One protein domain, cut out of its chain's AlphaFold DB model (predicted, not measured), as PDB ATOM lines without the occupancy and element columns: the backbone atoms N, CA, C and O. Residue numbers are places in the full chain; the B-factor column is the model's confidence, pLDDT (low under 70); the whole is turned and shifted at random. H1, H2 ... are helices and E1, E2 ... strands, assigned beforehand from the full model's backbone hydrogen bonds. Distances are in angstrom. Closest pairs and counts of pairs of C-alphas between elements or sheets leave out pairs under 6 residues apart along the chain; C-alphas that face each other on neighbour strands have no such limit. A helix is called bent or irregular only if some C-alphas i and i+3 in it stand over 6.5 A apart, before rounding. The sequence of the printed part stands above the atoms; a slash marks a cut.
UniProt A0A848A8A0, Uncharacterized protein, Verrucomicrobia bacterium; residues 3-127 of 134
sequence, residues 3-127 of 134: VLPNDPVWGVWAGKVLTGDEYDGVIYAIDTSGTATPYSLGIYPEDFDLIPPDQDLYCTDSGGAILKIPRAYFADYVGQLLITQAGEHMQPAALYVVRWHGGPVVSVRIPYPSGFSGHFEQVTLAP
ATOM      1  N   VAL A   3      30.965 -25.703  25.053       97.31
ATOM      2  CA  VAL A   3      30.809 -27.086  24.569       97.31
ATOM      3  C   VAL A   3      29.403 -27.555  24.915       97.31
ATOM      4  O   VAL A   3      29.046 -27.588  26.093       97.31
ATOM      5  N   LEU A   4      28.604 -27.934  23.918       97.69
ATOM      6  CA  LEU A   4      27.292 -28.507  24.200       97.69
ATOM      7  C   LEU A   4      27.412 -29.964  24.661       97.69
ATOM      8  O   LEU A   4      28.251 -30.707  24.141       97.69
ATOM      9  N   PRO A   5      26.541 -30.422  25.579       96.94
ATOM     10  CA  PRO A   5      26.449 -31.830  25.919       96.94
ATOM     11  C   PRO A   5      26.190 -32.665  24.666       96.94
ATOM     12  O   PRO A   5      25.489 -32.239  23.743       96.94
ATOM     13  N   ASN A   6      26.719 -33.886  24.652       97.38
ATOM     14  CA  ASN A   6      26.374 -34.871  23.632       97.38
ATOM     15  C   ASN A   6      24.992 -35.484  23.922       97.38
ATOM     16  O   ASN A   6      24.865 -36.674  24.202       97.38
ATOM     17  N   ASP A   7      23.974 -34.627  23.921       96.69
ATOM     18  CA  ASP A   7      22.575 -34.960  24.151       96.69
ATOM     19  C   ASP A   7      21.788 -34.736  22.844       96.69
ATOM     20  O   ASP A   7      21.874 -33.642  22.272       96.69
ATOM     21  N   PRO A   8      21.012 -35.727  22.361       96.25
ATOM     22  CA  PRO A   8      20.199 -35.605  21.152       96.25
ATOM     23  C   PRO A   8      19.244 -34.410  21.124       96.25
ATOM     24  O   PRO A   8      18.833 -34.005  20.033       96.25
ATOM     25  N   VAL A   9      18.895 -33.829  22.280       95.75
ATOM     26  CA  VAL A   9      18.091 -32.603  22.344       95.75
ATOM     27  C   VAL A   9      18.700 -31.490  21.498       95.75
ATOM     28  O   VAL A   9      17.951 -30.752  20.880       95.75
ATOM     29  N   TRP A  10      20.029 -31.420  21.374       97.19
ATOM     30  CA  TRP A  10      20.744 -30.405  20.592       97.19
ATOM     31  C   TRP A  10      20.856 -30.716  19.095       97.19
ATOM     32  O   TRP A  10      21.500 -29.972  18.355       97.19
ATOM     33  N   GLY A  11      20.253 -31.811  18.626       96.56
ATOM     34  CA  GLY A  11      20.301 -32.232  17.230       96.56
ATOM     35  C   GLY A  11      21.725 -32.274  16.685       96.56
ATOM     36  O   GLY A  11      22.606 -32.900  17.270       96.56
ATOM     37  N   VAL A  12      21.974 -31.587  15.566       96.88
ATOM     38  CA  VAL A  12      23.314 -31.582  14.960       96.88
ATOM     39  C   VAL A  12      24.327 -30.744  15.735       96.88
ATOM     40  O   VAL A  12      25.503 -30.826  15.416       96.88
ATOM     41  N   TRP A  13      23.930 -29.960  16.739       97.69
ATOM     42  CA  TRP A  13      24.878 -29.271  17.621       97.69
ATOM     43  C   TRP A  13      25.345 -30.133  18.803       97.69
ATOM     44  O   TRP A  13      26.290 -29.746  19.489       97.69
ATOM     45  N   ALA A  14      24.731 -31.298  19.036       97.81
ATOM     46  CA  ALA A  14      25.096 -32.183  20.139       97.81
ATOM     47  C   ALA A  14      26.597 -32.526  20.122       97.81
ATOM     48  O   ALA A  14      27.143 -32.943  19.098       97.81
ATOM     49  N   GLY A  15      27.266 -32.322  21.262       97.62
ATOM     50  CA  GLY A  15      28.692 -32.613  21.439       97.62
ATOM     51  C   GLY A  15      29.657 -31.694  20.679       97.62
ATOM     52  O   GLY A  15      30.860 -31.958  20.686       97.62
ATOM     53  N   LYS A  16      29.168 -30.643  20.010       98.25
ATOM     54  CA  LYS A  16      30.005 -29.674  19.288       98.25
ATOM     55  C   LYS A  16      30.405 -28.502  20.186       98.25
ATOM     56  O   LYS A  16      29.738 -28.180  21.172       98.25
ATOM     57  N   VAL A  17      31.493 -27.841  19.806       98.44
ATOM     58  CA  VAL A  17      31.858 -26.518  20.324       98.44
ATOM     59  C   VAL A  17      31.032 -25.477  19.576       98.44
ATOM     60  O   VAL A  17      30.972 -25.525  18.348       98.44
ATOM     61  N   LEU A  18      30.434 -24.529  20.291       98.12
ATOM     62  CA  LEU A  18      29.830 -23.335  19.710       98.12
ATOM     63  C   LEU A  18      30.675 -22.100  20.017       98.12
ATOM     64  O   LEU A  18      31.036 -21.847  21.170       98.12
ATOM     65  N   THR A  19      30.953 -21.318  18.980       97.56
ATOM     66  CA  THR A  19      31.617 -20.014  19.077       97.56
ATOM     67  C   THR A  19      30.984 -19.016  18.114       97.56
ATOM     68  O   THR A  19      30.214 -19.402  17.232       97.56
ATOM     69  N   GLY A  20      31.285 -17.737  18.304       95.88
ATOM     70  CA  GLY A  20      30.696 -16.630  17.567       95.88
ATOM     71  C   GLY A  20      31.692 -15.885  16.690       95.88
ATOM     72  O   GLY A  20      32.887 -15.876  16.974       95.88
ATOM     73  N   ASP A  21      31.161 -15.275  15.637       95.06
ATOM     74  CA  ASP A  21      31.710 -14.105  14.965       95.06
ATOM     75  C   ASP A  21      30.734 -12.950  15.206       95.06
ATOM     76  O   ASP A  21      29.640 -12.895  14.627       95.06
ATOM     77  N   GLU A  22      31.113 -12.071  16.130       91.31
ATOM     78  CA  GLU A  22      30.297 -10.940  16.561       91.31
ATOM     79  C   GLU A  22      30.219  -9.803  15.534       91.31
ATOM     80  O   GLU A  22      29.348  -8.949  15.666       91.31
ATOM     81  N   TYR A  23      31.063  -9.787  14.495       91.69
ATOM     82  CA  TYR A  23      31.015  -8.773  13.437       91.69
ATOM     83  C   TYR A  23      30.072  -9.185  12.312       91.69
ATOM     84  O   TYR A  23      29.259  -8.377  11.858       91.69
ATOM     85  N   ASP A  24      30.149 -10.448  11.892       93.69
ATOM     86  CA  ASP A  24      29.361 -10.970  10.775       93.69
ATOM     87  C   ASP A  24      28.026 -11.602  11.217       93.69
ATOM     88  O   ASP A  24      27.186 -11.952  10.382       93.69
ATOM     89  N   GLY A  25      27.790 -11.739  12.526       94.88
ATOM     90  CA  GLY A  25      26.548 -12.303  13.060       94.88
ATOM     91  C   GLY A  25      26.412 -13.802  12.798       94.88
ATOM     92  O   GLY A  25      25.325 -14.302  12.468       94.88
ATOM     93  N   VAL A  26      27.534 -14.519  12.906       97.31
ATOM     94  CA  VAL A  26      27.633 -15.948  12.595       97.31
ATOM     95  C   VAL A  26      27.930 -16.742  13.858       97.31
ATOM     96  O   VAL A  26      28.795 -16.404  14.656       97.31
ATOM     97  N   ILE A  27      27.218 -17.850  14.027       98.25
ATOM     98  CA  ILE A  27      27.503 -18.866  15.037       98.25
ATOM     99  C   ILE A  27      28.159 -20.045  14.325       98.25
ATOM    100  O   ILE A  27      27.604 -20.579  13.365       98.25
ATOM    101  N   TYR A  28      29.306 -20.497  14.810       98.50
ATOM    102  CA  TYR A  28      29.989 -21.677  14.296       98.50
ATOM    103  C   TYR A  28      29.802 -22.858  15.238       98.50
ATOM    104  O   TYR A  28      30.153 -22.777  16.413       98.50
ATOM    105  N   ALA A  29      29.305 -23.974  14.699       98.38
ATOM    106  CA  ALA A  29      29.345 -25.265  15.372       98.38
ATOM    107  C   ALA A  29      30.531 -26.079  14.849       98.38
ATOM    108  O   ALA A  29      30.564 -26.456  13.674       98.38
ATOM    109  N   ILE A  30      31.501 -26.342  15.719       98.69
ATOM    110  CA  ILE A  30      32.760 -27.009  15.390       98.69
ATOM    111  C   ILE A  30      32.723 -28.432  15.938       98.69
ATOM    112  O   ILE A  30      32.453 -28.655  17.120       98.69
ATOM    113  N   ASP A  31      32.973 -29.409  15.073       97.69
ATOM    114  CA  ASP A  31      33.003 -30.817  15.463       97.69
ATOM    115  C   ASP A  31      34.388 -31.324  15.861       97.69
ATOM    116  O   ASP A  31      35.390 -30.620  15.764       97.69
ATOM    117  N   THR A  32      34.453 -32.579  16.307       95.00
ATOM    118  CA  THR A  32      35.698 -33.212  16.760       95.00
ATOM    119  C   THR A  32      36.727 -33.414  15.646       95.00
ATOM    120  O   THR A  32      37.874 -33.734  15.943       95.00
ATOM    121  N   SER A  33      36.343 -33.251  14.373       97.12
ATOM    122  CA  SER A  33      37.272 -33.233  13.235       97.12
ATOM    123  C   SER A  33      37.814 -31.829  12.931       97.12
ATOM    124  O   SER A  33      38.684 -31.686  12.078       97.12
ATOM    125  N   GLY A  34      37.319 -30.803  13.633       96.31
ATOM    126  CA  GLY A  34      37.641 -29.396  13.406       96.31
ATOM    127  C   GLY A  34      36.807 -28.740  12.304       96.31
ATOM    128  O   GLY A  34      37.092 -27.604  11.928       96.31
ATOM    129  N   THR A  35      35.773 -29.408  11.781       98.38
ATOM    130  CA  THR A  35      34.906 -28.821  10.753       98.38
ATOM    131  C   THR A  35      33.969 -27.800  11.391       98.38
ATOM    132  O   THR A  35      33.144 -28.157  12.234       98.38
ATOM    133  N   ALA A  36      34.076 -26.535  10.973       98.38
ATOM    134  CA  ALA A  36      33.213 -25.444  11.417       98.38
ATOM    135  C   ALA A  36      32.017 -25.269  10.469       98.38
ATOM    136  O   ALA A  36      32.182 -24.942   9.294       98.38
ATOM    137  N   THR A  37      30.802 -25.475  10.977       98.44
ATOM    138  CA  THR A  37      29.555 -25.246  10.227       98.44
ATOM    139  C   THR A  37      28.916 -23.928  10.672       98.44
ATOM    140  O   THR A  37      28.638 -23.796  11.868       98.44
ATOM    141  N   PRO A  38      28.675 -22.961   9.766       98.12
ATOM    142  CA  PRO A  38      28.075 -21.678  10.115       98.12
ATOM    143  C   PRO A  38      26.547 -21.761  10.250       98.12
ATOM    144  O   PRO A  38      25.873 -22.472   9.503       98.12
ATOM    145  N   TYR A  39      26.002 -20.966  11.166       97.62
ATOM    146  CA  TYR A  39      24.579 -20.744  11.401       97.62
ATOM    147  C   TYR A  39      24.336 -19.246  11.579       97.62
ATOM    148  O   TYR A  39      25.133 -18.561  12.215       97.62
ATOM    149  N   SER A  40      23.214 -18.740  11.069       95.75
ATOM    150  CA  SER A  40      22.788 -17.362  11.317       95.75
ATOM    151  C   SER A  40      21.398 -17.354  11.934       95.75
ATOM    152  O   SER A  40      20.460 -17.936  11.386       95.75
ATOM    153  N   LEU A  41      21.286 -16.711  13.095       95.94
ATOM    154  CA  LEU A  41      20.036 -16.544  13.842       95.94
ATOM    155  C   LEU A  41      19.595 -15.075  13.920       95.94
ATOM    156  O   LEU A  41      18.644 -14.761  14.632       95.94
ATOM    157  N   GLY A  42      20.299 -14.170  13.229       94.25
ATOM    158  CA  GLY A  42      20.143 -12.724  13.417       94.25
ATOM    159  C   GLY A  42      20.659 -12.228  14.774       94.25
ATOM    160  O   GLY A  42      20.172 -11.220  15.278       94.25
ATOM    161  N   ILE A  43      21.605 -12.959  15.370       95.25
ATOM    162  CA  ILE A  43      22.316 -12.603  16.604       95.25
ATOM    163  C   ILE A  43      23.768 -12.316  16.221       95.25
ATOM    164  O   ILE A  43      24.304 -13.019  15.368       95.25
ATOM    165  N   TYR A  44      24.379 -11.320  16.857       95.25
ATOM    166  CA  TYR A  44      25.802 -10.992  16.768       95.25
ATOM    167  C   TYR A  44      26.475 -11.498  18.054       95.25
ATOM    168  O   TYR A  44      26.401 -10.815  19.076       95.25
ATOM    169  N   PRO A  45      26.954 -12.758  18.061       95.00
ATOM    170  CA  PRO A  45      27.260 -13.484  19.291       95.00
ATOM    171  C   PRO A  45      28.643 -13.148  19.861       95.00
ATOM    172  O   PRO A  45      29.651 -13.471  19.241       95.00
ATOM    173  N   GLU A  46      28.666 -12.619  21.079       93.00
ATOM    174  CA  GLU A  46      29.880 -12.371  21.867       93.00
ATOM    175  C   GLU A  46      30.232 -13.591  22.727       93.00
ATOM    176  O   GLU A  46      31.316 -14.170  22.635       93.00
ATOM    177  N   ASP A  47      29.269 -14.050  23.532       94.31
ATOM    178  CA  ASP A  47      29.496 -15.125  24.492       94.31
ATOM    179  C   ASP A  47      28.368 -16.156  24.529       94.31
ATOM    180  O   ASP A  47      27.258 -15.921  24.042       94.31
ATOM    181  N   PHE A  48      28.685 -17.330  25.074       96.62
ATOM    182  CA  PHE A  48      27.842 -18.514  25.078       96.62
ATOM    183  C   PHE A  48      27.945 -19.227  26.422       96.62
ATOM    184  O   PHE A  48      29.027 -19.686  26.785       96.62
ATOM    185  N   ASP A  49      26.807 -19.456  27.069       96.56
ATOM    186  CA  ASP A  49      26.725 -20.187  28.331       96.56
ATOM    187  C   ASP A  49      25.595 -21.211  28.301       96.56
ATOM    188  O   ASP A  49      24.515 -20.965  27.769       96.56
ATOM    189  N   LEU A  50      25.802 -22.364  28.932       97.00
ATOM    190  CA  LEU A  50      24.681 -23.226  29.306       97.00
ATOM    191  C   LEU A  50      24.121 -22.736  30.626       97.00
ATOM    192  O   LEU A  50      24.874 -22.592  31.583       97.00
ATOM    193  N   ILE A  51      22.809 -22.538  30.696       97.19
ATOM    194  CA  ILE A  51      22.142 -22.030  31.893       97.19
ATOM    195  C   ILE A  51      22.118 -23.128  32.977       97.19
ATOM    196  O   ILE A  51      21.410 -24.126  32.811       97.19
ATOM    197  N   PRO A  52      22.844 -22.986  34.100       97.25
ATOM    198  CA  PRO A  52      22.747 -23.900  35.229       97.25
ATOM    199  C   PRO A  52      21.525 -23.564  36.109       97.25
ATOM    200  O   PRO A  52      20.995 -22.451  36.048       97.25
ATOM    201  N   PRO A  53      21.078 -24.493  36.972       97.62
ATOM    202  CA  PRO A  53      20.060 -24.184  37.971       97.62
ATOM    203  C   PRO A  53      20.599 -23.221  39.038       97.62
ATOM    204  O   PRO A  53      21.767 -23.293  39.420       97.62
ATOM    205  N   ASP A  54      19.718 -22.368  39.562       96.69
ATOM    206  CA  ASP A  54      19.945 -21.537  40.752       96.69
ATOM    207  C   ASP A  54      21.159 -20.585  40.696       96.69
ATOM    208  O   ASP A  54      21.800 -20.335  41.720       96.69
ATOM    209  N   GLN A  55      21.459 -20.001  39.530       97.56
ATOM    210  CA  GLN A  55      22.555 -19.034  39.368       97.56
ATOM    211  C   GLN A  55      22.082 -17.695  38.807       97.56
ATOM    212  O   GLN A  55      21.224 -17.642  37.927       97.56
ATOM    213  N   ASP A  56      22.639 -16.610  39.347       95.75
ATOM    214  CA  ASP A  56      22.445 -15.269  38.801       95.75
ATOM    215  C   ASP A  56      23.431 -15.066  37.638       95.75
ATOM    216  O   ASP A  56      24.537 -15.612  37.670       95.75
ATOM    217  N   LEU A  57      23.044 -14.285  36.629       94.06
ATOM    218  CA  LEU A  57      23.956 -13.861  35.565       94.06
ATOM    219  C   LEU A  57      24.591 -12.530  35.956       94.06
ATOM    220  O   LEU A  57      23.896 -11.613  36.407       94.06
ATOM    221  N   TYR A  58      25.892 -12.425  35.734       92.81
ATOM    222  CA  TYR A  58      26.665 -11.211  35.910       92.81
ATOM    223  C   TYR A  58      27.278 -10.798  34.579       92.81
ATOM    224  O   TYR A  58      27.792 -11.646  33.855       92.81
ATOM    225  N   CYS A  59      27.224  -9.504  34.283       89.50
ATOM    226  CA  CYS A  59      27.853  -8.903  33.110       89.50
ATOM    227  C   CYS A  59      28.640  -7.675  33.560       89.50
ATOM    228  O   CYS A  59      28.238  -7.003  34.513       89.50
ATOM    229  N   THR A  60      29.703  -7.333  32.852       87.25
ATOM    230  CA  THR A  60      30.299  -5.997  32.941       87.25
ATOM    231  C   THR A  60      29.580  -5.037  31.993       87.25
ATOM    232  O   THR A  60      29.193  -5.432  30.896       87.25
ATOM    233  N   ASP A  61      29.352  -3.795  32.416       84.69
ATOM    234  CA  ASP A  61      28.973  -2.716  31.499       84.69
ATOM    235  C   ASP A  61      30.206  -1.929  31.028       84.69
ATOM    236  O   ASP A  61      31.315  -2.085  31.546       84.69
ATOM    237  N   SER A  62      30.002  -1.032  30.066       80.00
ATOM    238  CA  SER A  62      31.061  -0.184  29.505       80.00
ATOM    239  C   SER A  62      31.676   0.811  30.502       80.00
ATOM    240  O   SER A  62      32.743   1.372  30.250       80.00
ATOM    241  N   GLY A  63      31.020   1.041  31.642       80.44
ATOM    242  CA  GLY A  63      31.509   1.854  32.751       80.44
ATOM    243  C   GLY A  63      32.293   1.059  33.798       80.44
ATOM    244  O   GLY A  63      32.796   1.656  34.753       80.44
ATOM    245  N   GLY A  64      32.411  -0.264  33.639       81.00
ATOM    246  CA  GLY A  64      33.059  -1.167  34.589       81.00
ATOM    247  C   GLY A  64      32.178  -1.561  35.779       81.00
ATOM    248  O   GLY A  64      32.684  -2.128  36.751       81.00
ATOM    249  N   ALA A  65      30.878  -1.264  35.743       84.81
ATOM    250  CA  ALA A  65      29.936  -1.756  36.734       84.81
ATOM    251  C   ALA A  65      29.592  -3.226  36.466       84.81
ATOM    252  O   ALA A  65      29.567  -3.686  35.327       84.81
ATOM    253  N   ILE A  66      29.283  -3.958  37.538       87.44
ATOM    254  CA  ILE A  66      28.734  -5.309  37.432       87.44
ATOM    255  C   ILE A  66      27.214  -5.212  37.413       87.44
ATOM    256  O   ILE A  66      26.581  -4.857  38.411       87.44
ATOM    257  N   LEU A  67      26.628  -5.561  36.275       86.69
ATOM    258  CA  LEU A  67      25.199  -5.765  36.129       86.69
ATOM    259  C   LEU A  67      24.837  -7.160  36.619       86.69
ATOM    260  O   LEU A  67      25.577  -8.123  36.422       86.69
ATOM    261  N   LYS A  68      23.664  -7.269  37.241       89.69
ATOM    262  CA  LYS A  68      23.108  -8.535  37.708       89.69
ATOM    263  C   LYS A  68      21.753  -8.767  37.069       89.69
ATOM    264  O   LYS A  68      20.860  -7.926  37.187       89.69
ATOM    265  N   ILE A  69      21.563  -9.955  36.509       89.94
ATOM    266  CA  ILE A  69      20.250 -10.456  36.112       89.94
ATOM    267  C   ILE A  69      19.876 -11.599  37.063       89.94
ATOM    268  O   ILE A  69      20.585 -12.609  37.120       89.94
ATOM    269  N   PRO A  70      18.795 -11.453  37.855       92.19
ATOM    270  CA  PRO A  70      18.421 -12.455  38.847       92.19
ATOM    271  C   PRO A  70      18.111 -13.823  38.230       92.19
ATOM    272  O   PRO A  70      17.402 -13.907  37.230       92.19
ATOM    273  N   ARG A  71      18.513 -14.897  38.918       94.25
ATOM    274  CA  ARG A  71      18.266 -16.309  38.566       94.25
ATOM    275  C   ARG A  71      16.820 -16.645  38.218       94.25
ATOM    276  O   ARG A  71      16.566 -17.551  37.435       94.25
ATOM    277  N   ALA A  72      15.865 -15.897  38.773       92.81
ATOM    278  CA  ALA A  72      14.445 -16.058  38.480       92.81
ATOM    279  C   ALA A  72      14.118 -15.876  36.985       92.81
ATOM    280  O   ALA A  72      13.190 -16.509  36.495       92.81
ATOM    281  N   TYR A  73      14.898 -15.080  36.244       91.62
ATOM    282  CA  TYR A  73      14.751 -14.936  34.790       91.62
ATOM    283  C   TYR A  73      15.168 -16.189  34.010       91.62
ATOM    284  O   TYR A  73      14.779 -16.338  32.854       91.62
ATOM    285  N   PHE A  74      15.944 -17.080  34.629       93.56
ATOM    286  CA  PHE A  74      16.537 -18.255  33.993       93.56
ATOM    287  C   PHE A  74      15.926 -19.583  34.458       93.56
ATOM    288  O   PHE A  74      16.246 -20.624  33.893       93.56
ATOM    289  N   ALA A  75      15.031 -19.557  35.454       94.56
ATOM    290  CA  ALA A  75      14.492 -20.756  36.100       94.56
ATOM    291  C   ALA A  75      13.824 -21.739  35.117       94.56
ATOM    292  O   ALA A  75      14.045 -22.943  35.214       94.56
ATOM    293  N   ASP A  76      13.090 -21.227  34.125       95.19
ATOM    294  CA  ASP A  76      12.411 -22.046  33.107       95.19
ATOM    295  C   ASP A  76      13.325 -22.456  31.935       95.19
ATOM    296  O   ASP A  76      12.905 -23.174  31.025       95.19
ATOM    297  N   TYR A  77      14.579 -21.998  31.938       95.44
ATOM    298  CA  TYR A  77      15.531 -22.162  30.836       95.44
ATOM    299  C   TYR A  77      16.786 -22.934  31.245       95.44
ATOM    300  O   TYR A  77      17.766 -22.947  30.504       95.44
ATOM    301  N   VAL A  78      16.769 -23.604  32.400       96.19
ATOM    302  CA  VAL A  78      17.877 -24.458  32.840       96.19
ATOM    303  C   VAL A  78      18.199 -25.505  31.771       96.19
ATOM    304  O   VAL A  78      17.318 -26.165  31.218       96.19
ATOM    305  N   GLY A  79      19.487 -25.636  31.470       95.50
ATOM    306  CA  GLY A  79      20.016 -26.501  30.426       95.50
ATOM    307  C   GLY A  79      19.889 -25.938  29.013       95.50
ATOM    308  O   GLY A  79      20.365 -26.597  28.100       95.50
ATOM    309  N   GLN A  80      19.284 -24.763  28.806       96.50
ATOM    310  CA  GLN A  80      19.263 -24.088  27.504       96.50
ATOM    311  C   GLN A  80      20.536 -23.263  27.282       96.50
ATOM    312  O   GLN A  80      21.318 -23.026  28.205       96.50
ATOM    313  N   LEU A  81      20.730 -22.822  26.040       97.56
ATOM    314  CA  LEU A  81      21.869 -22.015  25.634       97.56
ATOM    315  C   LEU A  81      21.523 -20.535  25.799       97.56
ATOM    316  O   LEU A  81      20.545 -20.062  25.227       97.56
ATOM    317  N   LEU A  82      22.333 -19.805  26.546       97.44
ATOM    318  CA  LEU A  82      22.354 -18.353  26.567       97.44
ATOM    319  C   LEU A  82      23.400 -17.873  25.558       97.44
ATOM    320  O   LEU A  82      24.527 -18.360  25.562       97.44
ATOM    321  N   ILE A  83      23.023 -16.932  24.696       96.88
ATOM    322  CA  ILE A  83      23.933 -16.222  23.797       96.88
ATOM    323  C   ILE A  83      23.847 -14.735  24.112       96.88
ATOM    324  O   ILE A  83      22.753 -14.159  24.129       96.88
ATOM    325  N   THR A  84      24.996 -14.113  24.323       94.94
ATOM    326  CA  THR A  84      25.106 -12.675  24.563       94.94
ATOM    327  C   THR A  84      25.395 -11.961  23.257       94.94
ATOM    328  O   THR A  84      26.309 -12.337  22.535       94.94
ATOM    329  N   GLN A  85      24.618 -10.925  22.957       94.12
ATOM    330  CA  GLN A  85      24.972  -9.905  21.978       94.12
ATOM    331  C   GLN A  85      25.406  -8.674  22.761       94.12
ATOM    332  O   GLN A  85      24.556  -8.009  23.367       94.12
ATOM    333  N   ALA A  86      26.712  -8.402  22.759       91.06
ATOM    334  CA  ALA A  86      27.313  -7.346  23.564       91.06
ATOM    335  C   ALA A  86      26.704  -5.987  23.236       91.06
ATOM    336  O   ALA A  86      26.227  -5.280  24.116       91.06
ATOM    337  N   GLY A  87      26.603  -5.688  21.943       89.00
ATOM    338  CA  GLY A  87      26.081  -4.426  21.441       89.00
ATOM    339  C   GLY A  87      27.117  -3.307  21.357       89.00
ATOM    340  O   GLY A  87      26.737  -2.141  21.301       89.00
ATOM    341  N   GLU A  88      28.407  -3.660  21.329       83.50
ATOM    342  CA  GLU A  88      29.524  -2.744  21.051       83.50
ATOM    343  C   GLU A  88      29.525  -2.224  19.605       83.50
ATOM    344  O   GLU A  88      29.991  -1.115  19.335       83.50
ATOM    345  N   HIS A  89      28.970  -3.009  18.675       77.94
ATOM    346  CA  HIS A  89      28.982  -2.709  17.241       77.94
ATOM    347  C   HIS A  89      27.636  -2.154  16.751       77.94
ATOM    348  O   HIS A  89      27.110  -1.170  17.265       77.94
ATOM    349  N   MET A  90      27.062  -2.745  15.697       73.38
ATOM    350  CA  MET A  90      25.898  -2.176  15.003       73.38
ATOM    351  C   MET A  90      24.542  -2.535  15.623       73.38
ATOM    352  O   MET A  90      23.522  -2.003  15.186       73.38
ATOM    353  N   GLN A  91      24.497  -3.446  16.598       87.31
ATOM    354  CA  GLN A  91      23.243  -3.965  17.143       87.31
ATOM    355  C   GLN A  91      23.053  -3.587  18.613       87.31
ATOM    356  O   GLN A  91      24.020  -3.564  19.359       87.31
ATOM    357  N   PRO A  92      21.816  -3.359  19.078       89.69
ATOM    358  CA  PRO A  92      21.564  -3.136  20.497       89.69
ATOM    359  C   PRO A  92      21.922  -4.357  21.350       89.69
ATOM    360  O   PRO A  92      21.592  -5.488  20.981       89.69
ATOM    361  N   ALA A  93      22.488  -4.114  22.531       91.50
ATOM    362  CA  ALA A  93      22.778  -5.136  23.527       91.50
ATOM    363  C   ALA A  93      21.528  -5.963  23.891       91.50
ATOM    364  O   ALA A  93      20.432  -5.425  24.123       91.50
ATOM    365  N   ALA A  94      21.670  -7.286  23.914       93.00
ATOM    366  CA  ALA A  94      20.602  -8.209  24.282       93.00
ATOM    367  C   ALA A  94      21.152  -9.593  24.641       93.00
ATOM    368  O   ALA A  94      22.184 -10.021  24.135       93.00
ATOM    369  N   LEU A  95      20.405 -10.322  25.466       94.19
ATOM    370  CA  LEU A  95      20.647 -11.734  25.736       94.19
ATOM    371  C   LEU A  95      19.587 -12.582  25.045       94.19
ATOM    372  O   LEU A  95      18.407 -12.217  24.998       94.19
ATOM    373  N   TYR A  96      19.999 -13.736  24.546       96.44
ATOM    374  CA  TYR A  96      19.155 -14.637  23.780       96.44
ATOM    375  C   TYR A  96      19.190 -16.024  24.400       96.44
ATOM    376  O   TYR A  96      20.249 -16.630  24.503       96.44
ATOM    377  N   VAL A  97      18.028 -16.555  24.772       97.00
ATOM    378  CA  VAL A  97      17.914 -17.977  25.111       97.00
ATOM    379  C   VAL A  97      17.602 -18.734  23.829       97.00
ATOM    380  O   VAL A  97      16.565 -18.504  23.200       97.00
ATOM    381  N   VAL A  98      18.488 -19.642  23.445       97.62
ATOM    382  CA  VAL A  98      18.383 -20.494  22.264       97.62
ATOM    383  C   VAL A  98      18.116 -21.930  22.696       97.62
ATOM    384  O   VAL A  98      18.762 -22.469  23.594       97.62
ATOM    385  N   ARG A  99      17.158 -22.558  22.013       94.38
ATOM    386  CA  ARG A  99      16.844 -23.983  22.151       94.38
ATOM    387  C   ARG A  99      16.882 -24.665  20.800       94.38
ATOM    388  O   ARG A  99      16.807 -24.012  19.760       94.38
ATOM    389  N   TRP A 100      16.907 -25.987  20.817       94.06
ATOM    390  CA  TRP A 100      16.737 -26.777  19.610       94.06
ATOM    391  C   TRP A 100      15.283 -27.232  19.439       94.06
ATOM    392  O   TRP A 100      14.665 -27.752  20.366       94.06
ATOM    393  N   HIS A 101      14.726 -27.053  18.243       92.00
ATOM    394  CA  HIS A 101      13.390 -27.525  17.872       92.00
ATOM    395  C   HIS A 101      13.329 -27.845  16.368       92.00
ATOM    396  O   HIS A 101      12.785 -27.086  15.567       92.00
ATOM    397  N   GLY A 102      13.970 -28.948  15.966       92.19
ATOM    398  CA  GLY A 102      14.211 -29.279  14.549       92.19
ATOM    399  C   GLY A 102      15.316 -28.436  13.888       92.19
ATOM    400  O   GLY A 102      15.632 -28.631  12.720       92.19
ATOM    401  N   GLY A 103      15.911 -27.527  14.656       94.81
ATOM    402  CA  GLY A 103      16.934 -26.558  14.292       94.81
ATOM    403  C   GLY A 103      17.142 -25.589  15.463       94.81
ATOM    404  O   GLY A 103      16.355 -25.623  16.417       94.81
ATOM    405  N   PRO A 104      18.171 -24.733  15.427       95.62
ATOM    406  CA  PRO A 104      18.366 -23.715  16.453       95.62
ATOM    407  C   PRO A 104      17.274 -22.636  16.367       95.62
ATOM    408  O   PRO A 104      16.996 -22.109  15.291       95.62
ATOM    409  N   VAL A 105      16.646 -22.308  17.498       95.19
ATOM    410  CA  VAL A 105      15.554 -21.327  17.595       95.19
ATOM    411  C   VAL A 105      15.769 -20.407  18.792       95.19
ATOM    412  O   VAL A 105      15.939 -20.864  19.925       95.19
ATOM    413  N   VAL A 106      15.675 -19.099  18.552       96.69
ATOM    414  CA  VAL A 106      15.599 -18.088  19.612       96.69
ATOM    415  C   VAL A 106      14.258 -18.221  20.330       96.69
ATOM    416  O   VAL A 106      13.203 -18.000  19.743       96.69
ATOM    417  N   SER A 107      14.302 -18.594  21.604       90.94
ATOM    418  CA  SER A 107      13.115 -18.775  22.449       90.94
ATOM    419  C   SER A 107      12.751 -17.512  23.206       90.94
ATOM    420  O   SER A 107      11.574 -17.202  23.362       90.94
ATOM    421  N   VAL A 108      13.765 -16.787  23.676       94.06
ATOM    422  CA  VAL A 108      13.604 -15.559  24.454       94.06
ATOM    423  C   VAL A 108      14.649 -14.558  24.007       94.06
ATOM    424  O   VAL A 108      15.792 -14.926  23.744       94.06
ATOM    425  N   ARG A 109      14.254 -13.285  23.979       93.81
ATOM    426  CA  ARG A 109      15.163 -12.148  23.900       93.81
ATOM    427  C   ARG A 109      14.963 -11.273  25.133       93.81
ATOM    428  O   ARG A 109      13.865 -10.763  25.348       93.81
ATOM    429  N   ILE A 110      16.023 -11.076  25.903       89.81
ATOM    430  CA  ILE A 110      16.068 -10.179  27.055       89.81
ATOM    431  C   ILE A 110      16.824  -8.922  26.603       89.81
ATOM    432  O   ILE A 110      18.029  -8.997  26.364       89.81
ATOM    433  N   PRO A 111      16.143  -7.781  26.395       87.69
ATOM    434  CA  PRO A 111      16.817  -6.557  25.981       87.69
ATOM    435  C   PRO A 111      17.686  -5.998  27.112       87.69
ATOM    436  O   PRO A 111      17.373  -6.187  28.290       87.69
ATOM    437  N   TYR A 112      18.721  -5.244  26.750       84.25
ATOM    438  CA  TYR A 112      19.423  -4.401  27.713       84.25
ATOM    439  C   TYR A 112      18.448  -3.406  28.375       84.25
ATOM    440  O   TYR A 112      17.561  -2.882  27.684       84.25
ATOM    441  N   PRO A 113      18.557  -3.152  29.694       76.19
ATOM    442  CA  PRO A 113      17.624  -2.287  30.408       76.19
ATOM    443  C   PRO A 113      17.489  -0.895  29.781       76.19
ATOM    444  O   PRO A 113      18.469  -0.189  29.544       76.19
ATOM    445  N   SER A 114      16.247  -0.466  29.546       72.00
ATOM    446  CA  SER A 114      15.957   0.878  29.039       72.00
ATOM    447  C   SER A 114      16.409   1.954  30.029       72.00
ATOM    448  O   SER A 114      16.154   1.826  31.225       72.00
ATOM    449  N   GLY A 115      17.001   3.041  29.527       67.50
ATOM    450  CA  GLY A 115      17.496   4.147  30.359       67.50
ATOM    451  C   GLY A 115      18.958   4.004  30.784       67.50
ATOM    452  O   GLY A 115      19.505   4.932  31.371       67.50
ATOM    453  N   PHE A 116      19.598   2.891  30.430       66.25
ATOM    454  CA  PHE A 116      21.034   2.694  30.543       66.25
ATOM    455  C   PHE A 116      21.646   2.735  29.138       66.25
ATOM    456  O   PHE A 116      21.103   2.152  28.200       66.25
ATOM    457  N   SER A 117      22.761   3.444  28.979       68.56
ATOM    458  CA  SER A 117      23.598   3.367  27.781       68.56
ATOM    459  C   SER A 117      24.736   2.400  28.060       68.56
ATOM    460  O   SER A 117      25.446   2.589  29.044       68.56
ATOM    461  N   GLY A 118      24.922   1.392  27.221       79.75
ATOM    462  CA  GLY A 118      26.017   0.450  27.392       79.75
ATOM    463  C   GLY A 118      25.859  -0.781  26.522       79.75
ATOM    464  O   GLY A 118      24.875  -0.934  25.795       79.75
ATOM    465  N   HIS A 119      26.859  -1.634  26.633       85.50
ATOM    466  CA  HIS A 119      26.920  -2.962  26.057       85.50
ATOM    467  C   HIS A 119      27.139  -3.971  27.190       85.50
ATOM    468  O   HIS A 119      27.515  -3.593  28.305       85.50
ATOM    469  N   PHE A 120      26.817  -5.234  26.931       86.00
ATOM    470  CA  PHE A 120      27.196  -6.328  27.815       86.00
ATOM    471  C   PHE A 120      28.599  -6.786  27.453       86.00
ATOM    472  O   PHE A 120      28.765  -7.401  26.411       86.00
ATOM    473  N   GLU A 121      29.553  -6.592  28.350       82.12
ATOM    474  CA  GLU A 121      30.845  -7.260  28.263       82.12
ATOM    475  C   GLU A 121      30.877  -8.474  29.172       82.12
ATOM    476  O   GLU A 121      30.370  -8.398  30.294       82.12
ATOM    477  N   GLN A 122      31.499  -9.552  28.683       82.00
ATOM    478  CA  GLN A 122      31.847 -10.775  29.419       82.00
ATOM    479  C   GLN A 122      30.788 -11.224  30.434       82.00
ATOM    480  O   GLN A 122      30.739 -10.769  31.582       82.00
ATOM    481  N   VAL A 123      29.951 -12.171  30.029       89.69
ATOM    482  CA  VAL A 123      28.917 -12.718  30.905       89.69
ATOM    483  C   VAL A 123      29.403 -13.942  31.664       89.69
ATOM    484  O   VAL A 123      30.241 -14.710  31.206       89.69
ATOM    485  N   THR A 124      28.863 -14.145  32.863       93.31
ATOM    486  CA  THR A 124      29.044 -15.407  33.576       93.31
ATOM    487  C   THR A 124      27.881 -15.696  34.512       93.31
ATOM    488  O   THR A 124      27.339 -14.802  35.168       93.31
ATOM    489  N   LEU A 125      27.491 -16.966  34.590       95.19
ATOM    490  CA  LEU A 125      26.549 -17.462  35.589       95.19
ATOM    491  C   LEU A 125      27.311 -17.879  36.845       95.19
ATOM    492  O   LEU A 125      28.321 -18.581  36.768       95.19
ATOM    493  N   ALA A 126      26.828 -17.450  38.012       96.56
ATOM    494  CA  ALA A 126      27.426 -17.830  39.284       96.56
ATOM    495  C   ALA A 126      26.375 -18.136  40.370       96.56
ATOM    496  O   ALA A 126      25.344 -17.462  40.463       96.56
ATOM    497  N   PRO A 127      26.640 -19.111  41.268       96.19
ATOM    498  CA  PRO A 127      25.717 -19.464  42.352       96.19
ATOM    499  C   PRO A 127      25.663 -18.409  43.469       96.19
ATOM    500  O   PRO A 127      24.757 -18.430  44.308       96.19
TER     501      PRO A 127
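Overview. This is residues 3 to 127 of the 134 residues of an uncharacterized protein of Verrucomicrobia bacterium (UniProt A0A848A8A0). A strongly twisted four-stranded sheet, E4 E7 E8 E9, makes the middle, with the sheet E6 E5 E10 face to face with it as a small sandwich of crossed strands. On the other side of the middle is a third sheet, E1 E2 E3, with E1 near E4, and the short helix H1 lies at that end, near E8 and E2. The 125 printed residues hold one named helix and ten named strands, in the order H1 and then E1 to E10. The sheets are antiparallel throughout, and the class is mostly strand, though under half of the residues are in named elements. The whole is compact, with a radius of gyration of the C-alphas of 14.3 A and spans of 42 by 32 by 21 A.

Along the chain. H1 is residues 8 to 13, starting at C-alpha 8 (20.199, -35.605, 21.152); it is irregular, with C-alphas 9 and 12 9.1 A apart. E1 is residues 17 to 21, E2 26 to 30, E3 36 to 39 and E4 47 to 50. E5 is residues 56 to 60, E6 66 to 69 and E7 81 to 85, whose C-alpha 81 is at (21.869, -22.015, 25.634). E8, residues 94 to 100, measures 19.5 A, and E9, residues 104 to 111, measures 19.7 A and bends by 55 degrees at residue 107. E10, residues 121 to 126, measures 15.6 A and ends at (27.426, -17.830, 39.284).

Arrangement. E7, E8 and E9 form a meander, each strand the antiparallel neighbour of the one before; N 83 and O 96 are 2.8 A apart, and N 95 and O 110 2.9 A. E4, an edge strand, is antiparallel to E7, with N 49 and O 82 at 2.9 A. This sheet and E6 E5 E10 form a sandwich, two sheets face to face, their strands at 43 degrees; the closest C-alphas of E4 and E10 are those of Asp 47 and Val 123, 6.9 A apart. Across E5 and E10, N 58 and O 124 are 2.8 A apart; across the hairpin E5 and E6, N 59 and O 67 are 3.0 A apart. E1, E2 and E3 form the other meander, with N 19 and O 28 at 3.1 A and N 29 and O 37 at 2.9 A. The closest C-alphas of E1 and E4 are those of Gly 20 and Asp 47, 7.2 A apart. H1 only grazes the four-stranded sheet, where the C-alphas of Trp 10 and Trp 100 are 5.5 A apart. In H1, 0 of 2 O i to N i+4 pairs and 2 of 3 O i to N i+3 pairs are within hydrogen-bond range.

Size, cuts and confidence. The C-alphas farthest apart, those of Ser 33 and Gly 115, are 45.6 A apart. The printed part has no cut, and its one long link joins E6 to E7. The mean pLDDT of the printed part is 92.5, with residues 115 to 117 under 70.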